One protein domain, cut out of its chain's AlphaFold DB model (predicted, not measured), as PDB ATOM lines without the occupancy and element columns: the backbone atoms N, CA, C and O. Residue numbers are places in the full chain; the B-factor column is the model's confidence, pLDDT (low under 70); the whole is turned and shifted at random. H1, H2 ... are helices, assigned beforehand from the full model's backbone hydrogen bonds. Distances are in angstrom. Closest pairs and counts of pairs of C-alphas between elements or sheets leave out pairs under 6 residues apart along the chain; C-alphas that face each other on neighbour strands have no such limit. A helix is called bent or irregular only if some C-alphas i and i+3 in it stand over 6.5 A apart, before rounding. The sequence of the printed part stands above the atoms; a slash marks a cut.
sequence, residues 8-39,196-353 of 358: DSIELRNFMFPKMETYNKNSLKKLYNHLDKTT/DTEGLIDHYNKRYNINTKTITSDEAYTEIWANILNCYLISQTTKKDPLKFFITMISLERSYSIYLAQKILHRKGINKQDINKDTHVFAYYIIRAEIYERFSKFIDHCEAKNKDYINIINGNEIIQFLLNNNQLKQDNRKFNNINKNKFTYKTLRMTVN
ATOM      1  N   ASP A   8     299.711 335.290 330.890       97.06
ATOM      2  CA  ASP A   8     301.083 335.628 330.489       97.06
ATOM      3  C   ASP A   8     301.310 337.155 330.444       97.06
ATOM      4  O   ASP A   8     302.343 337.659 330.893       97.06
ATOM      5  N   SER A   9     300.348 337.903 329.882       97.38
ATOM      6  CA  SER A   9     300.399 339.367 329.803       97.38
ATOM      7  C   SER A   9     300.304 339.992 331.196       97.38
ATOM      8  O   SER A   9     301.063 340.910 331.503       97.38
ATOM      9  N   ILE A  10     299.441 339.473 332.072       97.12
ATOM     10  CA  ILE A  10     299.325 339.931 333.463       97.12
ATOM     11  C   ILE A  10     300.642 339.700 334.220       97.12
ATOM     12  O   ILE A  10     301.149 340.634 334.846       97.12
ATOM     13  N   GLU A  11     301.240 338.506 334.129       97.06
ATOM     14  CA  GLU A  11     302.517 338.193 334.788       97.06
ATOM     15  C   GLU A  11     303.638 339.130 334.312       97.06
ATOM     16  O   GLU A  11     304.359 339.720 335.127       97.06
ATOM     17  N   LEU A  12     303.767 339.320 332.995       96.75
ATOM     18  CA  LEU A  12     304.788 340.193 332.413       96.75
ATOM     19  C   LEU A  12     304.595 341.657 332.799       96.75
ATOM     20  O   LEU A  12     305.568 342.333 333.147       96.75
ATOM     21  N   ARG A  13     303.357 342.151 332.777       95.75
ATOM     22  CA  ARG A  13     303.051 343.528 333.169       95.75
ATOM     23  C   ARG A  13     303.356 343.756 334.641       95.75
ATOM     24  O   ARG A  13     304.026 344.733 334.947       95.75
ATOM     25  N   ASN A  14     302.989 342.832 335.527       95.88
ATOM     26  CA  ASN A  14     303.345 342.909 336.947       95.88
ATOM     27  C   ASN A  14     304.867 342.909 337.161       95.88
ATOM     28  O   ASN A  14     305.381 343.636 338.007       95.88
ATOM     29  N   PHE A  15     305.612 342.139 336.363       95.25
ATOM     30  CA  PHE A  15     307.074 342.116 336.428       95.25
ATOM     31  C   PHE A  15     307.743 343.400 335.901       95.25
ATOM     32  O   PHE A  15     308.847 343.745 336.351       95.25
ATOM     33  N   MET A  16     307.117 344.084 334.939       94.50
ATOM     34  CA  MET A  16     307.661 345.283 334.289       94.50
ATOM     35  C   MET A  16     307.202 346.594 334.916       94.50
ATOM     36  O   MET A  16     307.974 347.549 334.919       94.50
ATOM     37  N   PHE A  17     306.003 346.640 335.492       91.44
ATOM     38  CA  PHE A  17     305.411 347.855 336.047       91.44
ATOM     39  C   PHE A  17     306.317 348.579 337.063       91.44
ATOM     40  O   PHE A  17     306.488 349.788 336.920       91.44
ATOM     41  N   PRO A  18     307.005 347.897 338.006       89.75
ATOM     42  CA  PRO A  18     307.912 348.566 338.946       89.75
ATOM     43  C   PRO A  18     309.163 349.188 338.305       89.75
ATOM     44  O   PRO A  18     309.890 349.922 338.962       89.75
ATOM     45  N   LYS A  19     309.456 348.856 337.043       83.31
ATOM     46  CA  LYS A  19     310.647 349.284 336.285       83.31
ATOM     47  C   LYS A  19     310.277 350.231 335.141       83.31
ATOM     48  O   LYS A  19     311.059 350.419 334.209       83.31
ATOM     49  N   MET A  20     309.039 350.715 335.137       88.12
ATOM     50  CA  MET A  20     308.496 351.495 334.042       88.12
ATOM     51  C   MET A  20     308.884 352.963 334.191       88.12
ATOM     52  O   MET A  20     308.547 353.608 335.179       88.12
ATOM     53  N   GLU A  21     309.529 353.504 333.163       84.06
ATOM     54  CA  GLU A  21     309.728 354.942 333.012       84.06
ATOM     55  C   GLU A  21     308.665 355.515 332.068       84.06
ATOM     56  O   GLU A  21     308.398 354.976 330.987       84.06
ATOM     57  N   THR A  22     308.044 356.626 332.461       76.50
ATOM     58  CA  THR A  22     307.042 357.298 331.628       76.50
ATOM     59  C   THR A  22     307.699 358.145 330.545       76.50
ATOM     60  O   THR A  22     308.607 358.923 330.830       76.50
ATOM     61  N   TYR A  23     307.204 358.041 329.313       76.12
ATOM     62  CA  TYR A  23     307.668 358.853 328.187       76.12
ATOM     63  C   TYR A  23     307.265 360.328 328.275       76.12
ATOM     64  O   TYR A  23     306.325 360.704 328.983       76.12
ATOM     65  N   ASN A  24     307.929 361.156 327.458       70.81
ATOM     66  CA  ASN A  24     307.465 362.507 327.161       70.81
ATOM     67  C   ASN A  24     306.041 362.450 326.583       70.81
ATOM     68  O   ASN A  24     305.785 361.827 325.550       70.81
ATOM     69  N   LYS A  25     305.114 363.120 327.272       81.19
ATOM     70  CA  LYS A  25     303.681 363.090 326.974       81.19
ATOM     71  C   LYS A  25     303.325 363.752 325.640       81.19
ATOM     72  O   LYS A  25     302.277 363.426 325.092       81.19
ATOM     73  N   ASN A  26     304.158 364.644 325.099       92.19
ATOM     74  CA  ASN A  26     303.766 365.478 323.960       92.19
ATOM     75  C   ASN A  26     303.740 364.708 322.630       92.19
ATOM     76  O   ASN A  26     302.680 364.649 322.008       92.19
ATOM     77  N   SER A  27     304.844 364.070 322.218       93.50
ATOM     78  CA  SER A  27     304.894 363.295 320.960       93.50
ATOM     79  C   SER A  27     303.876 362.150 320.958       93.50
ATOM     80  O   SER A  27     303.164 361.935 319.983       93.50
ATOM     81  N   LEU A  28     303.727 361.460 322.095       94.62
ATOM     82  CA  LEU A  28     302.733 360.396 322.256       94.62
ATOM     83  C   LEU A  28     301.292 360.903 322.170       94.62
ATOM     84  O   LEU A  28     300.448 360.228 321.588       94.62
ATOM     85  N   LYS A  29     300.997 362.082 322.730       96.69
ATOM     86  CA  LYS A  29     299.667 362.692 322.631       96.69
ATOM     87  C   LYS A  29     299.344 363.094 321.192       96.69
ATOM     88  O   LYS A  29     298.217 362.879 320.760       96.69
ATOM     89  N   LYS A  30     300.311 363.641 320.446       97.00
ATOM     90  CA  LYS A  30     300.132 363.939 319.016       97.00
ATOM     91  C   LYS A  30     299.818 362.677 318.217       97.00
ATOM     92  O   LYS A  30     298.805 362.648 317.525       97.00
ATOM     93  N   LEU A  31     300.626 361.628 318.395       98.00
ATOM     94  CA  LEU A  31     300.406 360.331 317.757       98.00
ATOM     95  C   LEU A  31     299.029 359.758 318.103       98.00
ATOM     96  O   LEU A  31     298.289 359.372 317.206       98.00
ATOM     97  N   TYR A  32     298.659 359.743 319.388       98.12
ATOM     98  CA  TYR A  32     297.340 359.277 319.818       98.12
ATOM     99  C   TYR A  32     296.226 360.048 319.105       98.12
ATOM    100  O   TYR A  32     295.342 359.438 318.521       98.12
ATOM    101  N   ASN A  33     296.298 361.382 319.095       98.12
ATOM    102  CA  ASN A  33     295.291 362.222 318.448       98.12
ATOM    103  C   ASN A  33     295.213 361.987 316.932       98.12
ATOM    104  O   ASN A  33     294.139 362.130 316.358       98.12
ATOM    105  N   HIS A  34     296.331 361.675 316.274       98.12
ATOM    106  CA  HIS A  34     296.340 361.313 314.857       98.12
ATOM    107  C   HIS A  34     295.601 359.986 314.623       98.12
ATOM    108  O   HIS A  34     294.701 359.935 313.788       98.12
ATOM    109  N   LEU A  35     295.913 358.952 315.414       98.38
ATOM    110  CA  LEU A  35     295.261 357.635 315.343       98.38
ATOM    111  C   LEU A  35     293.763 357.689 315.703       98.38
ATOM    112  O   LEU A  35     292.952 356.981 315.111       98.38
ATOM    113  N   ASP A  36     293.387 358.544 316.656       97.94
ATOM    114  CA  ASP A  36     292.001 358.757 317.103       97.94
ATOM    115  C   ASP A  36     291.138 359.437 316.030       97.94
ATOM    116  O   ASP A  36     289.947 359.166 315.903       97.94
ATOM    117  N   LYS A  37     291.760 360.271 315.188       97.56
ATOM    118  CA  LYS A  37     291.103 360.958 314.067       97.56
ATOM    119  C   LYS A  37     290.998 360.109 312.797       97.56
ATOM    120  O   LYS A  37     290.408 360.571 311.819       97.56
ATOM    121  N   THR A  38     291.560 358.899 312.772       97.44
ATOM    122  CA  THR A  38     291.500 358.023 311.597       97.44
ATOM    123  C   THR A  38     290.047 357.709 311.232       97.44
ATOM    124  O   THR A  38     289.304 357.094 311.998       97.44
ATOM    125  N   THR A  39     289.640 358.089 310.019       97.12
ATOM    126  CA  THR A  39     288.298 357.789 309.508       97.12
ATOM    127  C   THR A  39     288.243 356.346 309.025       97.12
ATOM    128  O   THR A  39     288.912 355.964 308.067       97.12
ATOM    129  N   ASP A 196     318.320 347.470 303.845       95.19
ATOM    130  CA  ASP A 196     319.530 347.854 304.568       95.19
ATOM    131  C   ASP A 196     320.656 348.216 303.587       95.19
ATOM    132  O   ASP A 196     320.861 347.544 302.573       95.19
ATOM    133  N   THR A 197     321.420 349.259 303.910       96.19
ATOM    134  CA  THR A 197     322.658 349.596 303.197       96.19
ATOM    135  C   THR A 197     323.849 348.859 303.804       96.19
ATOM    136  O   THR A 197     323.853 348.545 304.997       96.19
ATOM    137  N   GLU A 198     324.909 348.653 303.019       95.88
ATOM    138  CA  GLU A 198     326.175 348.093 303.521       95.88
ATOM    139  C   GLU A 198     326.712 348.894 304.716       95.88
ATOM    140  O   GLU A 198     327.100 348.318 305.727       95.88
ATOM    141  N   GLY A 199     326.624 350.228 304.658       96.94
ATOM    142  CA  GLY A 199     327.030 351.098 305.763       96.94
ATOM    143  C   GLY A 199     326.241 350.864 307.058       96.94
ATOM    144  O   GLY A 199     326.826 350.906 308.139       96.94
ATOM    145  N   LEU A 200     324.936 350.576 306.974       96.31
ATOM    146  CA  LEU A 200     324.123 350.229 308.145       96.31
ATOM    147  C   LEU A 200     324.518 348.862 308.719       96.31
ATOM    148  O   LEU A 200     324.616 348.706 309.940       96.31
ATOM    149  N   ILE A 201     324.765 347.886 307.844       94.88
ATOM    150  CA  ILE A 201     325.203 346.541 308.230       94.88
ATOM    151  C   ILE A 201     326.552 346.620 308.953       94.88
ATOM    152  O   ILE A 201     326.684 346.140 310.082       94.88
ATOM    153  N   ASP A 202     327.524 347.312 308.360       95.00
ATOM    154  CA  ASP A 202     328.852 347.531 308.930       95.00
ATOM    155  C   ASP A 202     328.810 348.265 310.265       95.00
ATOM    156  O   ASP A 202     329.528 347.908 311.204       95.00
ATOM    157  N   HIS A 203     327.964 349.290 310.366       95.25
ATOM    158  CA  HIS A 203     327.772 350.055 311.591       95.25
ATOM    159  C   HIS A 203     327.381 349.156 312.763       95.25
ATOM    160  O   HIS A 203     328.002 349.205 313.828       95.25
ATOM    161  N   TYR A 204     326.396 348.284 312.568       93.81
ATOM    162  CA  TYR A 204     325.927 347.373 313.608       93.81
ATOM    163  C   TYR A 204     326.869 346.185 313.847       93.81
ATOM    164  O   TYR A 204     327.055 345.803 315.009       93.81
ATOM    165  N   ASN A 205     327.513 345.658 312.796       91.38
ATOM    166  CA  ASN A 205     328.586 344.664 312.907       91.38
ATOM    167  C   ASN A 205     329.698 345.165 313.835       91.38
ATOM    168  O   ASN A 205     330.016 344.504 314.828       91.38
ATOM    169  N   LYS A 206     330.209 346.378 313.588       92.62
ATOM    170  CA  LYS A 206     331.235 347.026 314.420       92.62
ATOM    171  C   LYS A 206     330.726 347.291 315.834       92.62
ATOM    172  O   LYS A 206     331.359 346.881 316.805       92.62
ATOM    173  N   ARG A 207     329.558 347.929 315.963       91.94
ATOM    174  CA  ARG A 207     328.988 348.347 317.253       91.94
ATOM    175  C   ARG A 207     328.798 347.185 318.220       91.94
ATOM    176  O   ARG A 207     329.137 347.297 319.393       91.94
ATOM    177  N   TYR A 208     328.250 346.070 317.746       89.06
ATOM    178  CA  TYR A 208     327.933 344.930 318.605       89.06
ATOM    179  C   TYR A 208     328.934 343.788 318.509       89.06
ATOM    180  O   TYR A 208     328.721 342.767 319.168       89.06
ATOM    181  N   ASN A 209     330.007 343.937 317.727       86.88
ATOM    182  CA  ASN A 209     330.953 342.868 317.417       86.88
ATOM    183  C   ASN A 209     330.210 341.604 316.933       86.88
ATOM    184  O   ASN A 209     330.258 340.542 317.564       86.88
ATOM    185  N   ILE A 210     329.371 341.770 315.905       85.50
ATOM    186  CA  ILE A 210     328.724 340.679 315.155       85.50
ATOM    187  C   ILE A 210     329.308 340.629 313.742       85.50
ATOM    188  O   ILE A 210     329.907 341.593 313.278       85.50
ATOM    189  N   ASN A 211     329.146 339.486 313.082       83.94
ATOM    190  CA  ASN A 211     329.536 339.295 311.692       83.94
ATOM    191  C   ASN A 211     328.354 338.687 310.941       83.94
ATOM    192  O   ASN A 211     328.286 337.472 310.761       83.94
ATOM    193  N   THR A 212     327.386 339.532 310.596       83.94
ATOM    194  CA  THR A 212     326.204 339.125 309.840       83.94
ATOM    195  C   THR A 212     326.182 339.796 308.473       83.94
ATOM    196  O   THR A 212     326.668 340.916 308.306       83.94
ATOM    197  N   LYS A 213     325.615 339.093 307.489       86.75
ATOM    198  CA  LYS A 213     325.431 339.607 306.125       86.75
ATOM    199  C   LYS A 213     324.172 340.456 305.991       86.75
ATOM    200  O   LYS A 213     324.079 341.253 305.068       86.75
ATOM    201  N   THR A 214     323.197 340.254 306.873       87.50
ATOM    202  CA  THR A 214     321.911 340.948 306.845       87.50
ATOM    203  C   THR A 214     321.469 341.281 308.260       87.50
ATOM    204  O   THR A 214     321.690 340.526 309.208       87.50
ATOM    205  N   ILE A 215     320.834 342.437 308.405       88.19
ATOM    206  CA  ILE A 215     320.302 342.897 309.687       88.19
ATOM    207  C   ILE A 215     318.783 342.914 309.680       88.19
ATOM    208  O   ILE A 215     318.197 342.666 310.734       88.19
ATOM    209  N   THR A 216     318.183 343.158 308.511       92.06
ATOM    210  CA  THR A 216     316.741 343.283 308.273       92.06
ATOM    211  C   THR A 216     316.134 344.317 309.206       92.06
ATOM    212  O   THR A 216     315.297 344.002 310.048       92.06
ATOM    213  N   SER A 217     316.646 345.551 309.162       95.56
ATOM    214  CA  SER A 217     316.195 346.592 310.093       95.56
ATOM    215  C   SER A 217     314.725 346.990 309.886       95.56
ATOM    216  O   SER A 217     314.090 347.495 310.814       95.56
ATOM    217  N   ASP A 218     314.163 346.693 308.717       96.31
ATOM    218  CA  ASP A 218     312.750 346.852 308.378       96.31
ATOM    219  C   ASP A 218     311.828 345.997 309.267       96.31
ATOM    220  O   ASP A 218     310.730 346.434 309.623       96.31
ATOM    221  N   GLU A 219     312.298 344.842 309.743       96.38
ATOM    222  CA  GLU A 219     311.606 344.022 310.748       96.38
ATOM    223  C   GLU A 219     311.478 344.752 312.093       96.38
ATOM    224  O   GLU A 219     310.453 344.663 312.773       96.38
ATOM    225  N   ALA A 220     312.493 345.534 312.484       97.31
ATOM    226  CA  ALA A 220     312.443 346.325 313.715       97.31
ATOM    227  C   ALA A 220     311.428 347.472 313.600       97.31
ATOM    228  O   ALA A 220     310.679 347.729 314.548       97.31
ATOM    229  N   TYR A 221     311.384 348.131 312.437       98.38
ATOM    230  CA  TYR A 221     310.391 349.159 312.123       98.38
ATOM    231  C   TYR A 221     308.968 348.578 312.100       98.38
ATOM    232  O   TYR A 221     308.044 349.142 312.690       98.38
ATOM    233  N   THR A 222     308.793 347.414 311.479       98.38
ATOM    234  CA  THR A 222     307.499 346.723 311.406       98.38
ATOM    235  C   THR A 222     307.020 346.299 312.793       98.38
ATOM    236  O   THR A 222     305.881 346.569 313.180       98.38
ATOM    237  N   GLU A 223     307.903 345.709 313.601       98.25
ATOM    238  CA  GLU A 223     307.565 345.245 314.943       98.25
ATOM    239  C   GLU A 223     307.226 346.397 315.900       98.25
ATOM    240  O   GLU A 223     306.268 346.278 316.670       98.25
ATOM    241  N   ILE A 224     307.955 347.523 315.857       98.38
ATOM    242  CA  ILE A 224     307.631 348.659 316.729       98.38
ATOM    243  C   ILE A 224     306.273 349.267 316.371       98.38
ATOM    244  O   ILE A 224     305.471 349.526 317.268       98.38
ATOM    245  N   TRP A 225     305.953 349.409 315.083       98.75
ATOM    246  CA  TRP A 225     304.641 349.896 314.659       98.75
ATOM    247  C   TRP A 225     303.516 348.926 315.008       98.75
ATOM    248  O   TRP A 225     302.483 349.356 315.522       98.75
ATOM    249  N   ALA A 226     303.726 347.617 314.851       98.75
ATOM    250  CA  ALA A 226     302.766 346.617 315.309       98.75
ATOM    251  C   ALA A 226     302.495 346.736 316.821       98.75
ATOM    252  O   ALA A 226     301.344 346.641 317.251       98.75
ATOM    253  N   ASN A 227     303.525 346.992 317.643       98.69
ATOM    254  CA  ASN A 227     303.352 347.233 319.079       98.69
ATOM    255  C   ASN A 227     302.583 348.535 319.359       98.69
ATOM    256  O   ASN A 227     301.674 348.524 320.190       98.69
ATOM    257  N   ILE A 228     302.903 349.628 318.657       98.81
ATOM    258  CA  ILE A 228     302.225 350.924 318.807       98.81
ATOM    259  C   ILE A 228     300.732 350.793 318.510       98.81
ATOM    260  O   ILE A 228     299.898 351.154 319.344       98.81
ATOM    261  N   LEU A 229     300.394 350.241 317.345       98.81
ATOM    262  CA  LEU A 229     299.011 350.077 316.906       98.81
ATOM    263  C   LEU A 229     298.243 349.123 317.830       98.81
ATOM    264  O   LEU A 229     297.096 349.397 318.177       98.81
ATOM    265  N   ASN A 230     298.884 348.049 318.304       98.75
ATOM    266  CA  ASN A 230     298.282 347.154 319.288       98.75
ATOM    267  C   ASN A 230     298.002 347.878 320.617       98.75
ATOM    268  O   ASN A 230     296.906 347.758 321.158       98.75
ATOM    269  N   CYS A 231     298.946 348.677 321.125       98.56
ATOM    270  CA  CYS A 231     298.739 349.481 322.333       98.56
ATOM    271  C   CYS A 231     297.579 350.467 322.164       98.56
ATOM    272  O   CYS A 231     296.759 350.604 323.072       98.56
ATOM    273  N   TYR A 232     297.490 351.126 321.006       98.69
ATOM    274  CA  TYR A 232     296.392 352.035 320.693       98.69
ATOM    275  C   TYR A 232     295.047 351.296 320.680       98.69
ATOM    276  O   TYR A 232     294.142 351.677 321.419       98.69
ATOM    277  N   LEU A 233     294.922 350.192 319.939       98.38
ATOM    278  CA  LEU A 233     293.671 349.431 319.842       98.38
ATOM    279  C   LEU A 233     293.233 348.833 321.184       98.38
ATOM    280  O   LEU A 233     292.046 348.854 321.514       98.38
ATOM    281  N   ILE A 234     294.176 348.368 322.008       97.81
ATOM    282  CA  ILE A 234     293.871 347.926 323.372       97.81
ATOM    283  C   ILE A 234     293.414 349.104 324.232       97.81
ATOM    284  O   ILE A 234     292.487 348.953 325.033       97.81
ATOM    285  N   SER A 235     294.015 350.284 324.068       97.44
ATOM    286  CA  SER A 235     293.619 351.461 324.838       97.44
ATOM    287  C   SER A 235     292.161 351.858 324.600       97.44
ATOM    288  O   SER A 235     291.480 352.241 325.545       97.44
ATOM    289  N   GLN A 236     291.624 351.605 323.402       96.38
ATOM    290  CA  GLN A 236     290.213 351.850 323.076       96.38
ATOM    291  C   GLN A 236     289.233 350.914 323.806       96.38
ATOM    292  O   GLN A 236     288.018 351.093 323.741       96.38
ATOM    293  N   THR A 237     289.726 349.902 324.525       93.44
ATOM    294  CA  THR A 237     288.875 349.004 325.321       93.44
ATOM    295  C   THR A 237     288.551 349.542 326.719       93.44
ATOM    296  O   THR A 237     287.649 349.008 327.372       93.44
ATOM    297  N   THR A 238     289.249 350.586 327.195       92.12
ATOM    298  CA  THR A 238     288.945 351.220 328.489       92.12
ATOM    299  C   THR A 238     287.917 352.338 328.345       92.12
ATOM    300  O   THR A 238     287.926 353.084 327.376       92.12
ATOM    301  N   LYS A 239     287.053 352.497 329.355       88.88
ATOM    302  CA  LYS A 239     286.076 353.599 329.428       88.88
ATOM    303  C   LYS A 239     286.598 354.847 330.148       88.88
ATOM    304  O   LYS A 239     285.922 355.864 330.138       88.88
ATOM    305  N   LYS A 240     287.731 354.747 330.854       89.12
ATOM    306  CA  LYS A 240     288.197 355.805 331.769       89.12
ATOM    307  C   LYS A 240     289.014 356.876 331.052       89.12
ATOM    308  O   LYS A 240     288.586 358.014 330.955       89.12
ATOM    309  N   ASP A 241     290.206 356.504 330.597       94.88
ATOM    310  CA  ASP A 241     291.167 357.422 329.979       94.88
ATOM    311  C   ASP A 241     292.014 356.639 328.960       94.88
ATOM    312  O   ASP A 241     293.056 356.073 329.323       94.88
ATOM    313  N   PRO A 242     291.535 356.516 327.706       96.50
ATOM    314  CA  PRO A 242     292.233 355.786 326.650       96.50
ATOM    315  C   PRO A 242     293.635 356.335 326.367       96.50
ATOM    316  O   PRO A 242     294.574 355.552 326.251       96.50
ATOM    317  N   LEU A 243     293.829 357.658 326.365       96.62
ATOM    318  CA  LEU A 243     295.143 358.272 326.140       96.62
ATOM    319  C   LEU A 243     296.145 357.885 327.234       96.62
ATOM    320  O   LEU A 243     297.258 357.441 326.939       96.62
ATOM    321  N   LYS A 244     295.775 358.021 328.512       95.38
ATOM    322  CA  LYS A 244     296.659 357.613 329.614       95.38
ATOM    323  C   LYS A 244     296.935 356.116 329.575       95.38
ATOM    324  O   LYS A 244     298.053 355.690 329.888       95.38
ATOM    325  N   PHE A 245     295.945 355.316 329.181       96.00
ATOM    326  CA  PHE A 245     296.127 353.880 329.053       96.00
ATOM    327  C   PHE A 245     297.081 353.534 327.902       96.00
ATOM    328  O   PHE A 245     298.014 352.769 328.121       96.00
ATOM    329  N   PHE A 246     296.949 354.178 326.740       97.44
ATOM    330  CA  PHE A 246     297.884 354.070 325.619       97.44
ATOM    331  C   PHE A 246     299.324 354.390 326.035       97.44
ATOM    332  O   PHE A 246     300.218 353.570 325.829       97.44
ATOM    333  N   ILE A 247     299.546 355.529 326.704       96.19
ATOM    334  CA  ILE A 247     300.876 355.930 327.191       96.19
ATOM    335  C   ILE A 247     301.450 354.875 328.147       96.19
ATOM    336  O   ILE A 247     302.618 354.510 328.036       96.19
ATOM    337  N   THR A 248     300.627 354.351 329.060       95.38
ATOM    338  CA  THR A 248     301.045 353.300 330.003       95.38
ATOM    339  C   THR A 248     301.470 352.029 329.269       95.38
ATOM    340  O   THR A 248     302.490 351.431 329.598       95.38
ATOM    341  N   MET A 249     300.705 351.621 328.257       96.25
ATOM    342  CA  MET A 249     300.973 350.415 327.473       96.25
ATOM    343  C   MET A 249     302.281 350.542 326.684       96.25
ATOM    344  O   MET A 249     303.101 349.627 326.738       96.25
ATOM    345  N   ILE A 250     302.528 351.696 326.056       97.44
ATOM    346  CA  ILE A 250     303.790 351.988 325.359       97.44
ATOM    347  C   ILE A 250     304.982 351.997 326.326       97.44
ATOM    348  O   ILE A 250     306.030 351.424 326.026       97.44
ATOM    349  N   SER A 251     304.837 352.603 327.506       96.38
ATOM    350  CA  SER A 251     305.893 352.587 328.524       96.38
ATOM    351  C   SER A 251     306.215 351.168 329.016       96.38
ATOM    352  O   SER A 251     307.383 350.848 329.235       96.38
ATOM    353  N   LEU A 252     305.212 350.291 329.132       96.75
ATOM    354  CA  LEU A 252     305.432 348.875 329.439       96.75
ATOM    355  C   LEU A 252     306.173 348.148 328.304       96.75
ATOM    356  O   LEU A 252     307.097 347.382 328.592       96.75
ATOM    357  N   GLU A 253     305.826 348.411 327.037       97.75
ATOM    358  CA  GLU A 253     306.546 347.835 325.889       97.75
ATOM    359  C   GLU A 253     308.011 348.254 325.856       97.75
ATOM    360  O   GLU A 253     308.878 347.410 325.642       97.75
ATOM    361  N   ARG A 254     308.313 349.528 326.139       96.31
ATOM    362  CA  ARG A 254     309.695 350.016 326.237       96.31
ATOM    363  C   ARG A 254     310.501 349.196 327.234       96.31
ATOM    364  O   ARG A 254     311.528 348.615 326.875       96.31
ATOM    365  N   SER A 255     310.043 349.152 328.487       95.88
ATOM    366  CA  SER A 255     310.754 348.459 329.566       95.88
ATOM    367  C   SER A 255     310.950 346.982 329.237       95.88
ATOM    368  O   SER A 255     312.018 346.418 329.494       95.88
ATOM    369  N   TYR A 256     309.947 346.355 328.620       96.94
ATOM    370  CA  TYR A 256     310.040 344.969 328.195       96.94
ATOM    371  C   TYR A 256     310.994 344.759 327.016       96.94
ATOM    372  O   TYR A 256     311.809 343.836 327.054       96.94
ATOM    373  N   SER A 257     310.963 345.626 326.003       97.00
ATOM    374  CA  SER A 257     311.855 345.545 324.846       97.00
ATOM    375  C   SER A 257     313.317 345.686 325.264       97.00
ATOM    376  O   SER A 257     314.148 344.879 324.855       97.00
ATOM    377  N   ILE A 258     313.631 346.638 326.148       95.50
ATOM    378  CA  ILE A 258     314.981 346.807 326.707       95.50
ATOM    379  C   ILE A 258     315.385 345.570 327.518       95.50
ATOM    380  O   ILE A 258     316.498 345.064 327.368       95.50
ATOM    381  N   TYR A 259     314.483 345.033 328.348       95.06
ATOM    382  CA  TYR A 259     314.742 343.800 329.095       95.06
ATOM    383  C   TYR A 259     315.077 342.620 328.174       95.06
ATOM    384  O   TYR A 259     316.040 341.897 328.436       95.06
ATOM    385  N   LEU A 260     314.318 342.422 327.094       95.12
ATOM    386  CA  LEU A 260     314.597 341.371 326.119       95.12
ATOM    387  C   LEU A 260     315.932 341.599 325.412       95.12
ATOM    388  O   LEU A 260     316.719 340.660 325.319       95.12
ATOM    389  N   ALA A 261     316.226 342.828 324.986       95.06
ATOM    390  CA  ALA A 261     317.493 343.163 324.345       95.06
ATOM    391  C   ALA A 261     318.687 342.813 325.239       95.06
ATOM    392  O   ALA A 261     319.597 342.095 324.825       95.06
ATOM    393  N   GLN A 262     318.647 343.236 326.507       93.69
ATOM    394  CA  GLN A 262     319.690 342.916 327.481       93.69
ATOM    395  C   GLN A 262     319.807 341.403 327.715       93.69
ATOM    396  O   GLN A 262     320.918 340.887 327.826       93.69
ATOM    397  N   LYS A 263     318.682 340.674 327.736       92.25
ATOM    398  CA  LYS A 263     318.670 339.209 327.856       92.25
ATOM    399  C   LYS A 263     319.371 338.536 326.674       92.25
ATOM    400  O   LYS A 263     320.148 337.601 326.880       92.25
ATOM    401  N   ILE A 264     319.114 339.002 325.451       90.62
ATOM    402  CA  ILE A 264     319.757 338.494 324.234       90.62
ATOM    403  C   ILE A 264     321.255 338.819 324.231       90.62
ATOM    404  O   ILE A 264     322.066 337.914 324.029       90.62
ATOM    405  N   LEU A 265     321.641 340.063 324.535       89.31
ATOM    406  CA  LEU A 265     323.051 340.474 324.615       89.31
ATOM    407  C   LEU A 265     323.825 339.677 325.672       89.31
ATOM    408  O   LEU A 265     324.933 339.210 325.407       89.31
ATOM    409  N   HIS A 266     323.220 339.452 326.840       88.38
ATOM    410  CA  HIS A 266     323.797 338.616 327.888       88.38
ATOM    411  C   HIS A 266     324.068 337.189 327.390       88.38
ATOM    412  O   HIS A 266     325.178 336.681 327.538       88.38
ATOM    413  N   ARG A 267     323.092 336.553 326.728       84.25
ATOM    414  CA  ARG A 267     323.261 335.202 326.165       84.25
ATOM    415  C   ARG A 267     324.307 335.145 325.052       84.25
ATOM    416  O   ARG A 267     325.040 334.160 324.976       84.25
ATOM    417  N   LYS A 268     324.399 336.186 324.218       79.12
ATOM    418  CA  LYS A 268     325.438 336.299 323.187       79.12
ATOM    419  C   LYS A 268     326.830 336.328 323.819       79.12
ATOM    420  O   LYS A 268     327.701 335.579 323.385       79.12
ATOM    421  N   GLY A 269     327.026 337.145 324.858       71.44
ATOM    422  CA  GLY A 269     328.303 337.249 325.571       71.44
ATOM    423  C   GLY A 269     328.805 335.913 326.127       71.44
ATOM    424  O   GLY A 269     330.010 335.697 326.180       71.44
ATOM    425  N   ILE A 270     327.890 334.996 326.463       59.56
ATOM    426  CA  ILE A 270     328.227 333.651 326.948       59.56
ATOM    427  C   ILE A 270     328.742 332.744 325.817       59.56
ATOM    428  O   ILE A 270     329.645 331.951 326.054       59.56
ATOM    429  N   ASN A 271     328.201 332.846 324.597       61.41
ATOM    430  CA  ASN A 271     328.395 331.810 323.569       61.41
ATOM    431  C   ASN A 271     329.044 332.277 322.259       61.41
ATOM    432  O   ASN A 271     329.330 331.435 321.414       61.41
ATOM    433  N   LYS A 272     329.273 333.586 322.065       66.00
ATOM    434  CA  LYS A 272     329.924 334.198 320.882       66.00
ATOM    435  C   LYS A 272     329.362 333.779 319.501       66.00
ATOM    436  O   LYS A 272     329.998 334.043 318.488       66.00
ATOM    437  N   GLN A 273     328.181 333.162 319.439       68.62
ATOM    438  CA  GLN A 273     327.541 332.729 318.191       68.62
ATOM    439  C   GLN A 273     326.868 333.893 317.453       68.62
ATOM    440  O   GLN A 273     326.442 334.873 318.076       68.62
ATOM    441  N   ASP A 274     326.722 333.747 316.133       72.19
ATOM    442  CA  ASP A 274     325.864 334.615 315.332       72.19
ATOM    443  C   ASP A 274     324.392 334.364 315.691       72.19
ATOM    444  O   ASP A 274     323.825 333.309 315.399       72.19
ATOM    445  N   ILE A 275     323.782 335.342 316.360       74.25
ATOM    446  CA  ILE A 275     322.386 335.282 316.799       74.25
ATOM    447  C   ILE A 275     321.390 335.473 315.650       74.25
ATOM    448  O   ILE A 275     320.218 335.171 315.844       74.25
ATOM    449  N   ASN A 276     321.840 335.938 314.478       75.50
ATOM    450  CA  ASN A 276     320.998 336.152 313.299       75.50
ATOM    451  C   ASN A 276     320.974 334.966 312.331       75.50
ATOM    452  O   ASN A 276     320.283 335.028 311.317       75.50
ATOM    453  N   LYS A 277     321.712 333.890 312.626       72.81
ATOM    454  CA  LYS A 277     321.911 332.776 311.692       72.81
ATOM    455  C   LYS A 277     320.603 332.197 311.138       72.81
ATOM    456  O   LYS A 277     320.530 331.902 309.950       72.81
ATOM    457  N   ASP A 278     319.594 332.026 311.996       71.50
ATOM    458  CA  ASP A 278     318.363 331.299 311.657       71.50
ATOM    459  C   ASP A 278     317.098 332.182 311.645       71.50
ATOM    460  O   ASP A 278     316.033 331.728 311.223       71.50
ATOM    461  N   THR A 279     317.173 333.421 312.150       75.81
ATOM    462  CA  THR A 279     316.054 334.384 312.191       75.81
ATOM    463  C   THR A 279     316.549 335.797 312.535       75.81
ATOM    464  O   THR A 279     317.680 335.979 312.981       75.81
ATOM    465  N   HIS A 280     315.686 336.800 312.388       83.00
ATOM    466  CA  HIS A 280     315.960 338.236 312.521       83.00
ATOM    467  C   HIS A 280     316.075 338.715 313.988       83.00
ATOM    468  O   HIS A 280     315.548 339.760 314.372       83.00
ATOM    469  N   VAL A 281     316.756 337.945 314.848       84.56
ATOM    470  CA  VAL A 281     316.875 338.198 316.300       84.56
ATOM    471  C   VAL A 281     317.379 339.613 316.586       84.56
ATOM    472  O   VAL A 281     316.856 340.304 317.462       84.56
ATOM    473  N   PHE A 282     318.400 340.067 315.865       89.62
ATOM    474  CA  PHE A 282     319.010 341.368 316.106       89.62
ATOM    475  C   PHE A 282     318.044 342.524 315.821       89.62
ATOM    476  O   PHE A 282     317.940 343.434 316.645       89.62
ATOM    477  N   ALA A 283     317.281 342.462 314.727       91.81
ATOM    478  CA  ALA A 283     316.251 343.454 314.432       91.81
ATOM    479  C   ALA A 283     315.154 343.459 315.507       91.81
ATOM    480  O   ALA A 283     314.910 344.489 316.143       91.81
ATOM    481  N   TYR A 284     314.560 342.291 315.779       92.19
ATOM    482  CA  TYR A 284     313.430 342.170 316.703       92.19
ATOM    483  C   TYR A 284     313.755 342.579 318.138       92.19
ATOM    484  O   TYR A 284     312.912 343.165 318.818       92.19
ATOM    485  N   TYR A 285     314.952 342.264 318.636       94.62
ATOM    486  CA  TYR A 285     315.279 342.498 320.042       94.62
ATOM    487  C   TYR A 285     316.213 343.684 320.257       94.62
ATOM    488  O   TYR A 285     315.990 344.432 321.204       94.62
ATOM    489  N   ILE A 286     317.237 343.881 319.421       95.38
ATOM    490  CA  ILE A 286     318.276 344.894 319.667       95.38
ATOM    491  C   ILE A 286     317.897 346.231 319.033       95.38
ATOM    492  O   ILE A 286     317.708 347.205 319.759       95.38
ATOM    493  N   ILE A 287     317.711 346.280 317.710       97.00
ATOM    494  CA  ILE A 287     317.388 347.533 317.003       97.00
ATOM    495  C   ILE A 287     316.066 348.103 317.508       97.00
ATOM    496  O   ILE A 287     315.981 349.284 317.834       97.00
ATOM    497  N   ARG A 288     315.048 347.255 317.677       97.50
ATOM    498  CA  ARG A 288     313.766 347.680 318.249       97.50
ATOM    499  C   ARG A 288     313.919 348.352 319.619       97.50
ATOM    500  O   ARG A 288     313.285 349.372 319.878       97.50
ATOM    501  N   ALA A 289     314.768 347.815 320.497       97.31
ATOM    502  CA  ALA A 289     315.021 348.420 321.802       97.31
ATOM    503  C   ALA A 289     315.808 349.740 321.700       97.31
ATOM    504  O   ALA A 289     315.516 350.662 322.459       97.31
ATOM    505  N   GLU A 290     316.737 349.874 320.747       97.44
ATOM    506  CA  GLU A 290     317.382 351.163 320.449       97.44
ATOM    507  C   GLU A 290     316.369 352.227 319.998       97.44
ATOM    508  O   GLU A 290     316.447 353.378 320.435       97.44
ATOM    509  N   ILE A 291     315.386 351.849 319.172       97.62
ATOM    510  CA  ILE A 291     314.308 352.759 318.762       97.62
ATOM    511  C   ILE A 291     313.473 353.172 319.984       97.62
ATOM    512  O   ILE A 291     313.211 354.359 320.173       97.62
ATOM    513  N   TYR A 292     313.107 352.230 320.862       96.50
ATOM    514  CA  TYR A 292     312.377 352.530 322.100       96.50
ATOM    515  C   TYR A 292     313.146 353.455 323.063       96.50
ATOM    516  O   TYR A 292     312.528 354.293 323.727       96.50
ATOM    517  N   GLU A 293     314.476 353.376 323.126       94.69
ATOM    518  CA  GLU A 293     315.301 354.316 323.905       94.69
ATOM    519  C   GLU A 293     315.218 355.757 323.379       94.69
ATOM    520  O   GLU A 293     315.379 356.714 324.136       94.69
ATOM    521  N   ARG A 294     314.905 355.937 322.091       95.06
ATOM    522  CA  ARG A 294     314.714 357.249 321.454       95.06
ATOM    523  C   ARG A 294     313.286 357.440 320.946       95.06
ATOM    524  O   ARG A 294     313.068 358.193 320.002       95.06
ATOM    525  N   PHE A 295     312.310 356.815 321.602       95.75
ATOM    526  CA  PHE A 295     310.950 356.691 321.078       95.75
ATOM    527  C   PHE A 295     310.281 358.027 320.733       95.75
ATOM    528  O   PHE A 295     309.720 358.151 319.654       95.75
ATOM    529  N   SER A 296     310.373 359.059 321.583       94.94
ATOM    530  CA  SER A 296     309.807 360.378 321.242       94.94
ATOM    531  C   SER A 296     310.408 360.939 319.952       94.94
ATOM    532  O   SER A 296     309.665 361.366 319.079       94.94
ATOM    533  N   LYS A 297     311.734 360.831 319.783       96.50
ATOM    534  CA  LYS A 297     312.423 361.261 318.558       96.50
ATOM    535  C   LYS A 297     312.038 360.404 317.354       96.50
ATOM    536  O   LYS A 297     311.975 360.926 316.252       96.50
ATOM    537  N   PHE A 298     311.800 359.108 317.555       97.75
ATOM    538  CA  PHE A 298     311.304 358.217 316.507       97.75
ATOM    539  C   PHE A 298     309.911 358.640 316.032       97.75
ATOM    540  O   PHE A 298     309.694 358.755 314.831       97.75
ATOM    541  N   ILE A 299     308.993 358.930 316.959       98.06
ATOM    542  CA  ILE A 299     307.646 359.406 316.627       98.06
ATOM    543  C   ILE A 299     307.698 360.762 315.921       98.06
ATOM    544  O   ILE A 299     307.054 360.912 314.888       98.06
ATOM    545  N   ASP A 300     308.494 361.711 316.419       97.19
ATOM    546  CA  ASP A 300     308.659 363.021 315.775       97.19
ATOM    547  C   ASP A 300     309.287 362.886 314.369       97.19
ATOM    548  O   ASP A 300     308.897 363.581 313.434       97.19
ATOM    549  N   HIS A 301     310.237 361.960 314.190       97.69
ATOM    550  CA  HIS A 301     310.823 361.654 312.882       97.69
ATOM    551  C   HIS A 301     309.785 361.063 311.922       97.69
ATOM    552  O   HIS A 301     309.684 361.506 310.782       97.69
ATOM    553  N   CYS A 302     308.983 360.105 312.390       98.19
ATOM    554  CA  CYS A 302     307.904 359.503 311.613       98.19
ATOM    555  C   CYS A 302     306.838 360.536 311.218       98.19
ATOM    556  O   CYS A 302     306.427 360.553 310.063       98.19
ATOM    557  N   GLU A 303     306.441 361.427 312.137       97.62
ATOM    558  CA  GLU A 303     305.529 362.550 311.857       97.62
ATOM    559  C   GLU A 303     306.044 363.411 310.694       97.62
ATOM    560  O   GLU A 303     305.273 363.815 309.829       97.62
ATOM    561  N   ALA A 304     307.350 363.685 310.671       97.81
ATOM    562  CA  ALA A 304     307.955 364.599 309.708       97.81
ATOM    563  C   ALA A 304     308.308 363.960 308.353       97.81
ATOM    564  O   ALA A 304     308.369 364.670 307.349       97.81
ATOM    565  N   LYS A 305     308.629 362.660 308.323       97.81
ATOM    566  CA  LYS A 305     309.264 362.005 307.163       97.81
ATOM    567  C   LYS A 305     308.415 360.931 306.490       97.81
ATOM    568  O   LYS A 305     308.696 360.584 305.344       97.81
ATOM    569  N   ASN A 306     307.390 360.425 307.169       97.69
ATOM    570  CA  ASN A 306     306.546 359.348 306.663       97.69
ATOM    571  C   ASN A 306     305.130 359.840 306.380       97.69
ATOM    572  O   ASN A 306     304.638 360.786 306.997       97.69
ATOM    573  N   LYS A 307     304.436 359.144 305.478       97.38
ATOM    574  CA  LYS A 307     303.005 359.359 305.265       97.38
ATOM    575  C   LYS A 307     302.240 358.728 306.433       97.38
ATOM    576  O   LYS A 307     302.471 357.564 306.764       97.38
ATOM    577  N   ASP A 308     301.349 359.501 307.054       97.31
ATOM    578  CA  ASP A 308     300.502 359.070 308.179       97.31
ATOM    579  C   ASP A 308     301.303 358.395 309.310       97.31
ATOM    580  O   ASP A 308     300.891 357.386 309.880       97.31
ATOM    581  N   TYR A 309     302.500 358.934 309.588       97.94
ATOM    582  CA  TYR A 309     303.539 358.405 310.483       97.94
ATOM    583  C   TYR A 309     304.147 357.043 310.088       97.94
ATOM    584  O   TYR A 309     305.346 356.827 310.269       97.94
ATOM    585  N   ILE A 310     303.349 356.102 309.594       97.94
ATOM    586  CA  ILE A 310     303.732 354.692 309.468       97.94
ATOM    587  C   ILE A 310     304.289 354.324 308.092       97.94
ATOM    588  O   ILE A 310     305.149 353.449 308.013       97.94
ATOM    589  N   ASN A 311     303.827 354.960 307.015       97.75
ATOM    590  CA  ASN A 311     304.168 354.554 305.655       97.75
ATOM    591  C   ASN A 311     305.449 355.254 305.181       97.75
ATOM    592  O   ASN A 311     305.463 356.472 304.966       97.75
ATOM    593  N   ILE A 312     306.527 354.481 305.047       97.50
ATOM    594  CA  ILE A 312     307.848 354.980 304.659       97.50
ATOM    595  C   ILE A 312     307.803 355.505 303.223       97.50
ATOM    596  O   ILE A 312     307.556 354.764 302.275       97.50
ATOM    597  N   ILE A 313     308.120 356.790 303.066       95.94
ATOM    598  CA  ILE A 313     308.271 357.433 301.752       95.94
ATOM    599  C   ILE A 313     309.719 357.299 301.259       95.94
ATOM    600  O   ILE A 313     309.962 357.085 300.074       95.94
ATOM    601  N   ASN A 314     310.689 357.418 302.171       95.69
ATOM    602  CA  ASN A 314     312.114 357.353 301.866       95.69
ATOM    603  C   ASN A 314     312.863 356.526 302.920       95.69
ATOM    604  O   ASN A 314     313.118 357.000 304.027       95.69
ATOM    605  N   GLY A 315     313.271 355.309 302.553       96.12
ATOM    606  CA  GLY A 315     314.004 354.403 303.445       96.12
ATOM    607  C   GLY A 315     315.307 354.987 304.002       96.12
ATOM    608  O   GLY A 315     315.678 354.678 305.132       96.12
ATOM    609  N   ASN A 316     315.968 355.893 303.271       96.94
ATOM    610  CA  ASN A 316     317.214 356.508 303.734       96.94
ATOM    611  C   ASN A 316     317.021 357.341 305.009       96.94
ATOM    612  O   ASN A 316     317.928 357.392 305.833       96.94
ATOM    613  N   GLU A 317     315.853 357.957 305.207       97.38
ATOM    614  CA  GLU A 317     315.556 358.739 306.417       97.38
ATOM    615  C   GLU A 317     315.537 357.844 307.664       97.38
ATOM    616  O   GLU A 317     316.159 358.172 308.678       97.38
ATOM    617  N   ILE A 318     314.930 356.658 307.555       97.38
ATOM    618  CA  ILE A 318     314.921 355.655 308.626       97.38
ATOM    619  C   ILE A 318     316.332 355.120 308.880       97.38
ATOM    620  O   ILE A 318     316.755 355.034 310.031       97.38
ATOM    621  N   ILE A 319     317.101 354.832 307.828       97.75
ATOM    622  CA  ILE A 319     318.495 354.389 307.968       97.75
ATOM    623  C   ILE A 319     319.324 355.438 308.719       97.75
ATOM    624  O   ILE A 319     320.033 355.098 309.667       97.75
ATOM    625  N   GLN A 320     319.197 356.721 308.366       97.62
ATOM    626  CA  GLN A 320     319.880 357.807 309.076       97.62
ATOM    627  C   GLN A 320     319.420 357.923 310.533       97.62
ATOM    628  O   GLN A 320     320.238 358.156 311.426       97.62
ATOM    629  N   PHE A 321     318.129 357.723 310.814       98.00
ATOM    630  CA  PHE A 321     317.640 357.670 312.189       98.00
ATOM    631  C   PHE A 321     318.329 356.554 312.995       98.00
ATOM    632  O   PHE A 321     318.804 356.815 314.107       98.00
ATOM    633  N   LEU A 322     318.437 355.348 312.424       97.81
ATOM    634  CA  LEU A 322     319.053 354.175 313.057       97.81
ATOM    635  C   LEU A 322     320.562 354.342 313.285       97.81
ATOM    636  O   LEU A 322     321.055 354.027 314.369       97.81
ATOM    637  N   LEU A 323     321.295 354.896 312.315       97.25
ATOM    638  CA  LEU A 323     322.732 355.182 312.459       97.25
ATOM    639  C   LEU A 323     323.012 356.096 313.665       97.25
ATOM    640  O   LEU A 323     323.985 355.893 314.396       97.25
ATOM    641  N   ASN A 324     322.102 357.035 313.931       96.50
ATOM    642  CA  ASN A 324     322.175 357.981 315.044       96.50
ATOM    643  C   ASN A 324     321.688 357.423 316.393       96.50
ATOM    644  O   ASN A 324     321.683 358.150 317.392       96.50
ATOM    645  N   ASN A 325     321.236 356.167 316.459       94.69
ATOM    646  CA  ASN A 325     320.878 355.549 317.733       94.69
ATOM    647  C   ASN A 325     322.122 355.249 318.569       94.69
ATOM    648  O   ASN A 325     323.179 354.913 318.037       94.69
ATOM    649  N   ASN A 326     321.971 355.316 319.892       93.06
ATOM    650  CA  ASN A 326     323.011 354.907 320.825       93.06
ATOM    651  C   ASN A 326     323.020 353.386 320.975       93.06
ATOM    652  O   ASN A 326     321.968 352.750 320.973       93.06
ATOM    653  N   GLN A 327     324.208 352.823 321.180       93.00
ATOM    654  CA  GLN A 327     324.350 351.421 321.547       93.00
ATOM    655  C   GLN A 327     323.688 351.140 322.904       93.00
ATOM    656  O   GLN A 327     323.852 351.903 323.860       93.00
ATOM    657  N   LEU A 328     322.989 350.008 323.012       93.00
ATOM    658  CA  LEU A 328     322.404 349.563 324.273       93.00
ATOM    659  C   LEU A 328     323.486 349.138 325.269       93.00
ATOM    660  O   LEU A 328     324.410 348.392 324.940       93.00
ATOM    661  N   LYS A 329     323.320 349.547 326.530       86.81
ATOM    662  CA  LYS A 329     324.173 349.087 327.631       86.81
ATOM    663  C   LYS A 329     323.823 347.646 328.005       86.81
ATOM    664  O   LYS A 329     322.669 347.330 328.305       86.81
ATOM    665  N   GLN A 330     324.831 346.781 328.039       83.56
ATOM    666  CA  GLN A 330     324.691 345.407 328.510       83.56
ATOM    667  C   GLN A 330     324.695 345.362 330.045       83.56
ATOM    668  O   GLN A 330     325.643 345.817 330.681       83.56
ATOM    669  N   ASP A 331     323.661 344.767 330.641       83.50
ATOM    670  CA  ASP A 331     323.575 344.534 332.088       83.50
ATOM    671  C   ASP A 331     323.635 343.033 332.388       83.50
ATOM    672  O   ASP A 331     322.620 342.340 332.459       83.50
ATOM    673  N   ASN A 332     324.852 342.514 332.552       83.56
ATOM    674  CA  ASN A 332     325.062 341.097 332.853       83.56
ATOM    675  C   ASN A 332     324.650 340.719 334.282       83.56
ATOM    676  O   ASN A 332     324.224 339.587 334.511       83.56
ATOM    677  N   ARG A 333     324.753 341.645 335.245       85.94
ATOM    678  CA  ARG A 333     324.521 341.341 336.669       85.94
ATOM    679  C   ARG A 333     323.080 340.902 336.901       85.94
ATOM    680  O   ARG A 333     322.833 339.912 337.586       85.94
ATOM    681  N   LYS A 334     322.140 341.592 336.255       87.88
ATOM    682  CA  LYS A 334     320.708 341.287 336.308       87.88
ATOM    683  C   LYS A 334     320.376 339.854 335.886       87.88
ATOM    684  O   LYS A 334     319.546 339.213 336.525       87.88
ATOM    685  N   PHE A 335     321.011 339.341 334.831       89.75
ATOM    686  CA  PHE A 335     320.706 338.011 334.286       89.75
ATOM    687  C   PHE A 335     321.535 336.876 334.895       89.75
ATOM    688  O   PHE A 335     321.140 335.716 334.775       89.75
ATOM    689  N   ASN A 336     322.619 337.195 335.605       87.12
ATOM    690  CA  ASN A 336     323.354 336.213 336.402       87.12
ATOM    691  C   ASN A 336     322.521 335.704 337.588       87.12
ATOM    692  O   ASN A 336     322.526 334.509 337.868       87.12
ATOM    693  N   ASN A 337     321.761 336.599 338.230       86.56
ATOM    694  CA  ASN A 337     321.047 336.309 339.480       86.56
ATOM    695  C   ASN A 337     319.553 336.003 339.290       86.56
ATOM    696  O   ASN A 337     318.852 335.677 340.248       86.56
ATOM    697  N   ILE A 338     319.026 336.135 338.071       90.00
ATOM    698  CA  ILE A 338     317.609 335.882 337.810       90.00
ATOM    699  C   ILE A 338     317.312 334.378 337.819       90.00
ATOM    700  O   ILE A 338     318.051 333.570 337.256       90.00
ATOM    701  N   ASN A 339     316.184 333.992 338.418       90.69
ATOM    702  CA  ASN A 339     315.726 332.607 338.384       90.69
ATOM    703  C   ASN A 339     315.366 332.202 336.940       90.69
ATOM    704  O   ASN A 339     314.305 332.562 336.422       90.69
ATOM    705  N   LYS A 340     316.243 331.403 336.320       90.62
ATOM    706  CA  LYS A 340     316.138 330.951 334.923       90.62
ATOM    707  C   LYS A 340     314.949 330.018 334.658       90.62
ATOM    708  O   LYS A 340     314.610 329.771 333.501       90.62
ATOM    709  N   ASN A 341     314.297 329.515 335.707       90.56
ATOM    710  CA  ASN A 341     313.117 328.664 335.581       90.56
ATOM    711  C   ASN A 341     311.809 329.447 335.436       90.56
ATOM    712  O   ASN A 341     310.845 328.863 334.935       90.56
ATOM    713  N   LYS A 342     311.781 330.735 335.812       93.75
ATOM    714  CA  LYS A 342     310.583 331.582 335.730       93.75
ATOM    715  C   LYS A 342     310.185 331.877 334.283       93.75
ATOM    716  O   LYS A 342     311.047 332.047 333.414       93.75
ATOM    717  N   PHE A 343     308.879 332.008 334.045       94.31
ATOM    718  CA  PHE A 343     308.321 332.372 332.742       94.31
ATOM    719  C   PHE A 343     308.905 333.691 332.220       94.31
ATOM    720  O   PHE A 343     309.404 333.731 331.098       94.31
ATOM    721  N   THR A 344     308.985 334.720 333.070       93.25
ATOM    722  CA  THR A 344     309.590 336.031 332.753       93.25
ATOM    723  C   THR A 344     311.024 335.959 332.210       93.25
ATOM    724  O   THR A 344     311.436 336.816 331.423       93.25
ATOM    725  N   TYR A 345     311.810 334.948 332.593       93.06
ATOM    726  CA  TYR A 345     313.125 334.709 331.998       93.06
ATOM    727  C   TYR A 345     313.007 333.958 330.672       93.06
ATOM    728  O   TYR A 345     313.567 334.396 329.662       93.06
ATOM    729  N   LYS A 346     312.258 332.849 330.666       93.81
ATOM    730  CA  LYS A 346     312.149 331.928 329.527       93.81
ATOM    731  C   LYS A 346     311.469 332.544 328.309       93.81
ATOM    732  O   LYS A 346     311.858 332.222 327.197       93.81
ATOM    733  N   THR A 347     310.478 333.405 328.484       95.50
ATOM    734  CA  THR A 347     309.656 333.894 327.371       95.50
ATOM    735  C   THR A 347     310.416 334.777 326.379       95.50
ATOM    736  O   THR A 347     311.250 335.593 326.762       95.50
ATOM    737  N   LEU A 348     310.135 334.611 325.093       95.31
ATOM    738  CA  LEU A 348     310.633 335.402 323.961       95.31
ATOM    739  C   LEU A 348     309.483 336.070 323.198       95.31
ATOM    740  O   LEU A 348     309.614 336.489 322.052       95.31
ATOM    741  N   ARG A 349     308.335 336.181 323.863       96.00
ATOM    742  CA  ARG A 349     307.241 337.066 323.476       96.00
ATOM    743  C   ARG A 349     307.766 338.458 323.173       96.00
ATOM    744  O   ARG A 349     308.643 338.934 323.887       96.00
ATOM    745  N   MET A 350     307.244 339.091 322.134       95.62
ATOM    746  CA  MET A 350     307.675 340.407 321.675       95.62
ATOM    747  C   MET A 350     306.793 341.545 322.200       95.62
ATOM    748  O   MET A 350     307.207 342.691 322.090       95.62
ATOM    749  N   THR A 351     305.647 341.262 322.816       97.50
ATOM    750  CA  THR A 351     304.766 342.241 323.464       97.50
ATOM    751  C   THR A 351     304.326 341.759 324.847       97.50
ATOM    752  O   THR A 351     304.078 340.570 325.074       97.50
ATOM    753  N   VAL A 352     304.201 342.697 325.787       97.31
ATOM    754  CA  VAL A 352     303.587 342.441 327.107       97.31
ATOM    755  C   VAL A 352     302.082 342.646 327.115       97.31
ATOM    756  O   VAL A 352     301.441 342.395 328.131       97.31
ATOM    757  N   ASN A 353     301.515 343.120 326.012       97.50
ATOM    758  CA  ASN A 353     300.162 343.635 325.926       97.50
ATOM    759  C   ASN A 353     299.311 342.747 325.016       97.50
ATOM    760  O   ASN A 353     299.220 342.962 323.809       97.50
TER     761      ASN A 353
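AT A GLANCE: This is residues 8 to 39 and 196 to 353 of the 358 residues of an uncharacterized protein of viral metagenome (UniProt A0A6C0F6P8). One long helix, H5, runs through the domain and makes a V with H4, which meets it at one end; H6 bridges the opening of the V, crossing both. On the side of H5 away from H6, H1 crosses it, with the small helices H9 and H10 on that side too; beyond H4 and H6 lie H7, H8 and H3, and H2 sits by the closed end of the V. The printed part has 190 residues with ten named helices, H1 to H10 in order along the chain, and no named strand; the class is all helix. It is compact, with a radius of gyration of the C-alphas of 16.8 A, and the C-alphas span 48 by 41 by 25 A.

IN THESE COORDINATES: Find C-alpha 8 at (301.083, 335.628, 330.489); from there H1 runs over residues 8 to 19, 17.7 A long. It is irregular, but only just: C-alphas 15 and 18 are 7.0 A apart. Next comes H2, residues 25 to 36, 15.9 A long. After the cut, look for H3 at residues 198 to 208, 15.5 A long, then H4 at residues 217 to 235, 27.4 A long. H5 starts at C-alpha 242, (292.233, 355.786, 326.650), and ends at C-alpha 271, (328.395, 331.810, 323.569); residues 242 to 271 cover 43.5 A. H6, residues 281 to 293, is 17.9 A long and only just irregular, with C-alphas 284 and 287 6.7 A apart. You then meet H7 at residues 295 to 305, H8 at 315 to 323, H9 at 332 to 336 and H10 at 343 to 346.

HOW THE PARTS SIT: Start from H5, the hub, which touches five other helices. H1 touches its residues 252 to 256 alone, about perpendicular at 89 degrees; the closest C-alphas, of Met 16 and Leu 252, are 6.4 A apart. H2 touches residues 243 to 247 of H5 alone, with the C-alphas of Tyr 32 and Leu 243 closest at 6.8 A. H4 and H5 form a helical hairpin, opposite ways at a steep tilt of 36 degrees, only just beyond shallow; their closest C-alphas, of Ser 235 and Pro 242, are 4.9 A apart. H6 touches H5 at a steep tilt of 48 degrees, opposite ways, closest at the C-alphas of Ala 261 and Tyr 285, 4.9 A. H6 also touches H4, at 60 degrees, where the C-alphas of Ala 220 and Ala 283 are closest at 4.8 A. H9 touches H5 where the C-alphas of His 266 and Asn 332 are closest, 5.7 A apart. Farther out, H7 touches H2, with the C-alphas of Ser 27 and Ser 296 closest at 5.7 A. H7 and H8, a helical hairpin, only just touch, with 3 pairs of C-alphas within 8 A, the closest those of Lys 305 and Glu 317, 7.1 A apart. H3 and H8 only just touch too, with 3 such pairs, the closest those of Leu 200 and Leu 323 at 6.7 A. H10 only just touches H1, again with 3 such pairs; the C-alphas of Leu 12 and Thr 344 are closest at 6.4 A. H1 and H6, for instance, are apart. In H2, H3, H4, H5, H7, H8 and H9 every O i to N i+4 pair is within hydrogen-bond range; in H1 it is 6 of 8, in H6 6 of 9, and H10 is too short for such a pair.

THE WHOLE: The C-alphas farthest apart are those of Thr 39 and Ile 270, at 49.8 A. Residues 40 to 195 are not printed, and C-alphas 39 and 196 are 33.1 A apart across that cut. Of the links that are printed whole, none is long. Residues 337 to 342 stand free. The mean pLDDT of the printed part is 92.6; residues 270 to 273 are under 70.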